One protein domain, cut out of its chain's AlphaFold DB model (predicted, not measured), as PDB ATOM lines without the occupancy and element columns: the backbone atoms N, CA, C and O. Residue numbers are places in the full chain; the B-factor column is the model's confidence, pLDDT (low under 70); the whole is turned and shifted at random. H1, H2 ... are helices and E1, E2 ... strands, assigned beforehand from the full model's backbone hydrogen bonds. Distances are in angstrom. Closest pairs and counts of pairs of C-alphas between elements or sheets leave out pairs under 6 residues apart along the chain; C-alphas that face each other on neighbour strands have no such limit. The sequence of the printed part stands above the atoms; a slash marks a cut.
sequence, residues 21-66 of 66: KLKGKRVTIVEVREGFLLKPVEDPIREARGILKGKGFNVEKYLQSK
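Overview. This is residues 21 to 66 of the 66 residues of an uncharacterized protein of Moorella mulderi DSM 14980 (UniProt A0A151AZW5). A two-stranded hairpin, E1 and E2, makes one end of a long, thin model, and from its open end the chain runs out as a loose string of two short helices, H1 and then H2 near the far end. The helices do not pack on each other, and residues 50 to 56 and 58 to 66 stand free. The printed part has 46 residues, with named elements in the order E1, E2, H1, H2; the sheet is E1 - E2, antiparallel, and the class is mixed, helices and strands. The whole is extended, with a radius of gyration of the C-alphas of 17.2 A and spans of 51 by 23 by 10 A.

Arrangement. E1, residues 27 to 32, and E2, residues 35 to 40, are antiparallel neighbours at 153 degrees between their directions and form a hairpin. C-alphas 27 and 40 face each other at 4.3 A. N 28 and O 39 are within hydrogen-bond range at 2.8 A, as are N 37 and O 30 at 2.8 A. H1, residues 44 to 52, is apart from E1. H2, residues 59 to 64, is apart from E1, E2 and H1. In H1 and H2 every O i to N i+4 pair is within hydrogen-bond range.

Along the chain. E1 begins at C-alpha 27 (24.110, 12.131, -20.471) and is 15.5 A long. E2 is 16.8 A long. H1 begins at C-alpha 44 (30.488, 24.463, -24.081) and measures 11.9 A. H2 measures 8.7 A and ends at C-alpha 64 (34.154, 47.817, -28.343).

Size, cuts and confidence. The C-alphas of Glu 34 and Gln 64, the two farthest apart, are 51.4 A apart. The printed part has no cut and ends at residue 66, the chain's last residue. The links E1 to E2 and E2 to H1 are tight, and H1 to H2 is short. The mean pLDDT of the printed part is 82.1; residues 45 to 46 and residue 66 are under 70.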
ATOM      1  N   LYS A  21      32.456   7.303 -13.957       87.00
ATOM      2  CA  LYS A  21      32.825   8.206 -15.068       87.00
ATOM      3  C   LYS A  21      31.690   9.158 -15.473       87.00
ATOM      4  O   LYS A  21      31.967  10.259 -15.963       87.00
ATOM      5  N   LEU A  22      30.439   8.736 -15.282       87.56
ATOM      6  CA  LEU A  22      29.236   9.492 -15.650       87.56
ATOM      7  C   LEU A  22      28.624  10.284 -14.486       87.56
ATOM      8  O   LEU A  22      27.823  11.187 -14.722       87.56
ATOM      9  N   LYS A  23      29.008   9.993 -13.237       87.12
ATOM     10  CA  LYS A  23      28.465  10.647 -12.039       87.12
ATOM     11  C   LYS A  23      28.536  12.175 -12.145       87.12
ATOM     12  O   LYS A  23      29.604  12.745 -12.358       87.12
ATOM     13  N   GLY A  24      27.389  12.835 -11.970       83.50
ATOM     14  CA  GLY A  24      27.260  14.298 -11.998       83.50
ATOM     15  C   GLY A  24      27.242  14.930 -13.396       83.50
ATOM     16  O   GLY A  24      27.110  16.149 -13.501       83.50
ATOM     17  N   LYS A  25      27.349  14.133 -14.467       85.31
ATOM     18  CA  LYS A  25      27.251  14.608 -15.852       85.31
ATOM     19  C   LYS A  25      25.823  14.447 -16.360       85.31
ATOM     20  O   LYS A  25      25.139  13.485 -16.023       85.31
ATOM     21  N   ARG A  26      25.379  15.370 -17.217       85.38
ATOM     22  CA  ARG A  26      24.213  15.114 -18.073       85.38
ATOM     23  C   ARG A  26      24.649  14.147 -19.166       85.38
ATOM     24  O   ARG A  26      25.747  14.292 -19.697       85.38
ATOM     25  N   VAL A  27      23.811  13.170 -19.482       89.19
ATOM     26  CA  VAL A  27      24.110  12.131 -20.471       89.19
ATOM     27  C   VAL A  27      22.953  12.073 -21.463       89.19
ATOM     28  O   VAL A  27      21.796  12.103 -21.052       89.19
ATOM     29  N   THR A  28      23.263  12.011 -22.753       89.56
ATOM     30  CA  THR A  28      22.304  11.695 -23.812       89.56
ATOM     31  C   THR A  28      22.356  10.200 -24.092       89.56
ATOM     32  O   THR A  28      23.440   9.620 -24.184       89.56
ATOM     33  N   ILE A  29      21.180   9.598 -24.251       89.62
ATOM     34  CA  ILE A  29      21.009   8.220 -24.708       89.62
ATOM     35  C   ILE A  29      20.610   8.280 -26.181       89.62
ATOM     36  O   ILE A  29      19.637   8.948 -26.526       89.62
ATOM     37  N   VAL A  30      21.382   7.626 -27.047       91.25
ATOM     38  CA  VAL A  30      21.104   7.531 -28.488       91.25
ATOM     39  C   VAL A  30      20.977   6.064 -28.867       91.25
ATOM     40  O   VAL A  30      21.880   5.282 -28.575       91.25
ATOM     41  N   GLU A  31      19.881   5.695 -29.519       92.88
ATOM     42  CA  GLU A  31      19.715   4.364 -30.101       92.88
ATOM     43  C   GLU A  31      20.559   4.237 -31.380       92.88
ATOM     44  O   GLU A  31      20.581   5.128 -32.231       92.88
ATOM     45  N   VAL A  32      21.291   3.134 -31.492       94.06
ATOM     46  CA  VAL A  32      22.128   2.747 -32.633       94.06
ATOM     47  C   VAL A  32      21.828   1.291 -32.994       94.06
ATOM     48  O   VAL A  32      21.141   0.591 -32.255       94.06
ATOM     49  N   ARG A  33      22.339   0.799 -34.129       94.12
ATOM     50  CA  ARG A  33      22.017  -0.557 -34.620       94.12
ATOM     51  C   ARG A  33      22.363  -1.659 -33.616       94.12
ATOM     52  O   ARG A  33      21.680  -2.672 -33.559       94.12
ATOM     53  N   GLU A  34      23.422  -1.456 -32.844       93.62
ATOM     54  CA  GLU A  34      23.961  -2.412 -31.879       93.62
ATOM     55  C   GLU A  34      23.395  -2.234 -30.456       93.62
ATOM     56  O   GLU A  34      23.779  -2.980 -29.555       93.62
ATOM     57  N   GLY A  35      22.509  -1.254 -30.226       90.19
ATOM     58  CA  GLY A  35      21.903  -0.986 -28.918       90.19
ATOM     59  C   GLY A  35      21.863   0.499 -28.566       90.19
ATOM     60  O   GLY A  35      21.479   1.333 -29.377       90.19
ATOM     61  N   PHE A  36      22.262   0.853 -27.342       89.56
ATOM     62  CA  PHE A  36      22.197   2.231 -26.845       89.56
ATOM     63  C   PHE A  36      23.579   2.799 -26.535       89.56
ATOM     64  O   PHE A  36      24.409   2.160 -25.889       89.56
ATOM     65  N   LEU A  37      23.803   4.045 -26.946       89.94
ATOM     66  CA  LEU A  37      25.024   4.794 -26.698       89.94
ATOM     67  C   LEU A  37      24.776   5.897 -25.665       89.94
ATOM     68  O   LEU A  37      23.985   6.813 -25.889       89.94
ATOM     69  N   LEU A  38      25.498   5.823 -24.548       89.44
ATOM     70  CA  LEU A  38      25.507   6.826 -23.482       89.44
ATOM     71  C   LEU A  38      26.638   7.829 -23.737       89.44
ATOM     72  O   LEU A  38      27.815   7.478 -23.648       89.44
ATOM     73  N   LYS A  39      26.295   9.085 -24.036       86.31
ATOM     74  CA  LYS A  39      27.268  10.167 -24.272       86.31
ATOM     75  C   LYS A  39      27.121  11.274 -23.237       86.31
ATOM     76  O   LYS A  39      26.021  11.804 -23.105       86.31
ATOM     77  N   PRO A  40      28.192  11.678 -22.531       86.19
ATOM     78  CA  PRO A  40      28.173  12.923 -21.780       86.19
ATOM     79  C   PRO A  40      27.769  14.079 -22.695       86.19
ATOM     80  O   PRO A  40      28.277  14.200 -23.807       86.19
ATOM     81  N   VAL A  41      26.855  14.920 -22.225       82.12
ATOM     82  CA  VAL A  41      26.513  16.161 -22.914       82.12
ATOM     83  C   VAL A  41      27.595  17.170 -22.574       82.12
ATOM     84  O   VAL A  41      27.679  17.638 -21.436       82.12
ATOM     85  N   GLU A  42      28.430  17.485 -23.557       73.69
ATOM     86  CA  GLU A  42      29.266  18.674 -23.499       73.69
ATOM     87  C   GLU A  42      28.349  19.895 -23.601       73.69
ATOM     88  O   GLU A  42      27.497  19.983 -24.487       73.69
ATOM     89  N   ASP A  43      28.492  20.825 -22.662       70.75
ATOM     90  CA  ASP A  43      27.792  22.109 -22.677       70.75
ATOM     91  C   ASP A  43      28.859  23.208 -22.720       70.75
ATOM     92  O   ASP A  43      29.219  23.763 -21.674       70.75
ATOM     93  N   PRO A  44      29.404  23.500 -23.920       70.00
ATOM     94  CA  PRO A  44      30.488  24.463 -24.081       70.00
ATOM     95  C   PRO A  44      30.095  25.851 -23.573       70.00
ATOM     96  O   PRO A  44      30.940  26.612 -23.113       70.00
ATOM     97  N   ILE A  45      28.798  26.180 -23.611       69.69
ATOM     98  CA  ILE A  45      28.266  27.450 -23.112       69.69
ATOM     99  C   ILE A  45      28.320  27.481 -21.588       69.69
ATOM    100  O   ILE A  45      28.760  28.476 -21.013       69.69
ATOM    101  N   ARG A  46      27.886  26.417 -20.906       69.50
ATOM    102  CA  ARG A  46      27.989  26.315 -19.445       69.50
ATOM    103  C   ARG A  46      29.441  26.273 -18.987       69.50
ATOM    104  O   ARG A  46      29.757  26.891 -17.970       69.50
ATOM    105  N   GLU A  47      30.309  25.594 -19.725       73.50
ATOM    106  CA  GLU A  47      31.744  25.545 -19.455       73.50
ATOM    107  C   GLU A  47      32.389  26.927 -19.615       73.50
ATOM    108  O   GLU A  47      32.963  27.450 -18.657       73.50
ATOM    109  N   ALA A  48      32.192  27.588 -20.760       74.06
ATOM    110  CA  ALA A  48      32.665  28.947 -21.001       74.06
ATOM    111  C   ALA A  48      32.097  29.932 -19.970       74.06
ATOM    112  O   ALA A  48      32.833  30.741 -19.410       74.06
ATOM    113  N   ARG A  49      30.805  29.830 -19.632       73.94
ATOM    114  CA  ARG A  49      30.184  30.643 -18.577       73.94
ATOM    115  C   ARG A  49      30.854  30.407 -17.227       73.94
ATOM    116  O   ARG A  49      31.065  31.371 -16.504       73.94
ATOM    117  N   GLY A  50      31.200  29.166 -16.889       77.25
ATOM    118  CA  GLY A  50      31.964  28.834 -15.688       77.25
ATOM    119  C   GLY A  50      33.353  29.478 -15.678       77.25
ATOM    120  O   GLY A  50      33.721  30.097 -14.687       77.25
ATOM    121  N   ILE A  51      34.080  29.405 -16.797       78.81
ATOM    122  CA  ILE A  51      35.416  30.005 -16.962       78.81
ATOM    123  C   ILE A  51      35.371  31.535 -16.841       78.81
ATOM    124  O   ILE A  51      36.284  32.143 -16.280       78.81
ATOM    125  N   LEU A  52      34.326  32.159 -17.382       79.62
ATOM    126  CA  LEU A  52      34.144  33.613 -17.394       79.62
ATOM    127  C   LEU A  52      33.524  34.142 -16.090       79.62
ATOM    128  O   LEU A  52      33.655  35.331 -15.779       79.62
ATOM    129  N   LYS A  53      32.876  33.276 -15.300       77.12
ATOM    130  CA  LYS A  53      32.273  33.633 -14.012       77.12
ATOM    131  C   LYS A  53      33.358  34.129 -13.053       77.12
ATOM    132  O   LYS A  53      34.316  33.425 -12.762       77.12
ATOM    133  N   GLY A  54      33.200  35.358 -12.559       76.06
ATOM    134  CA  GLY A  54      34.153  36.004 -11.647       76.06
ATOM    135  C   GLY A  54      35.323  36.721 -12.330       76.06
ATOM    136  O   GLY A  54      36.036  37.459 -11.663       76.06
ATOM    137  N   LYS A  55      35.492  36.591 -13.655       82.31
ATOM    138  CA  LYS A  55      36.543  37.297 -14.414       82.31
ATOM    139  C   LYS A  55      36.129  38.685 -14.918       82.31
ATOM    140  O   LYS A  55      36.879  39.315 -15.653       82.31
ATOM    141  N   GLY A  56      34.925  39.150 -14.569       81.38
ATOM    142  CA  GLY A  56      34.409  40.460 -14.993       81.38
ATOM    143  C   GLY A  56      34.218  40.599 -16.508       81.38
ATOM    144  O   GLY A  56      34.176  41.717 -17.018       81.38
ATOM    145  N   PHE A  57      34.135  39.478 -17.232       80.94
ATOM    146  CA  PHE A  57      33.971  39.479 -18.680       80.94
ATOM    147  C   PHE A  57      32.637  40.127 -19.069       80.94
ATOM    148  O   PHE A  57      31.577  39.697 -18.612       80.94
ATOM    149  N   ASN A  58      32.703  41.149 -19.925       81.75
ATOM    150  CA  ASN A  58      31.548  41.836 -20.495       81.75
ATOM    151  C   ASN A  58      31.657  41.794 -22.028       81.75
ATOM    152  O   ASN A  58      32.664  42.218 -22.598       81.75
ATOM    153  N   VAL A  59      30.596  41.300 -22.670       78.94
ATOM    154  CA  VAL A  59      30.460  41.208 -24.128       78.94
ATOM    155  C   VAL A  59      30.536  42.587 -24.792       78.94
ATOM    156  O   VAL A  59      31.218  42.730 -25.799       78.94
ATOM    157  N   GLU A  60      29.918  43.616 -24.210       82.19
ATOM    158  CA  GLU A  60      29.939  44.987 -24.736       82.19
ATOM    159  C   GLU A  60      31.366  45.544 -24.781       82.19
ATOM    160  O   GLU A  60      31.780  46.098 -25.795       82.19
ATOM    161  N   LYS A  61      32.160  45.320 -23.722       81.12
ATOM    162  CA  LYS A  61      33.568  45.753 -23.671       81.12
ATOM    163  C   LYS A  61      34.433  45.047 -24.714       81.12
ATOM    164  O   LYS A  61      35.294  45.678 -25.312       81.12
ATOM    165  N   TYR A  62      34.210  43.750 -24.925       81.19
ATOM    166  CA  TYR A  62      34.931  42.974 -25.936       81.19
ATOM    167  C   TYR A  62      34.601  43.437 -27.362       81.19
ATOM    168  O   TYR A  62      35.486  43.534 -28.207       81.19
ATOM    169  N   LEU A  63      33.329  43.741 -27.631       87.06
ATOM    170  CA  LEU A  63      32.895  44.221 -28.943       87.06
ATOM    171  C   LEU A  63      33.393  45.640 -29.243       87.06
ATOM    172  O   LEU A  63      33.627  45.951 -30.401       87.06
ATOM    173  N   GLN A  64      33.590  46.469 -28.216       84.88
ATOM    174  CA  GLN A  64      34.154  47.817 -28.343       84.88
ATOM    175  C   GLN A  64      35.688  47.846 -28.457       84.88
ATOM    176  O   GLN A  64      36.240  48.882 -28.812       84.88
ATOM    177  N   SER A  65      36.388  46.755 -28.125       78.88
ATOM    178  CA  SER A  65      37.854  46.668 -28.236       78.88
ATOM    179  C   SER A  65      38.343  46.122 -29.584       78.88
ATOM    180  O   SER A  65      39.543  45.900 -29.744       78.88
ATOM    181  N   LYS A  66      37.422  45.821 -30.506       50.25
ATOM    182  CA  LYS A  66      37.691  45.428 -31.894       50.25
ATOM    183  C   LYS A  66      37.519  46.622 -32.819       50.25
ATOM    184  O   LYS A  66      38.259  46.650 -33.824       50.25
TER     185      LYS A  66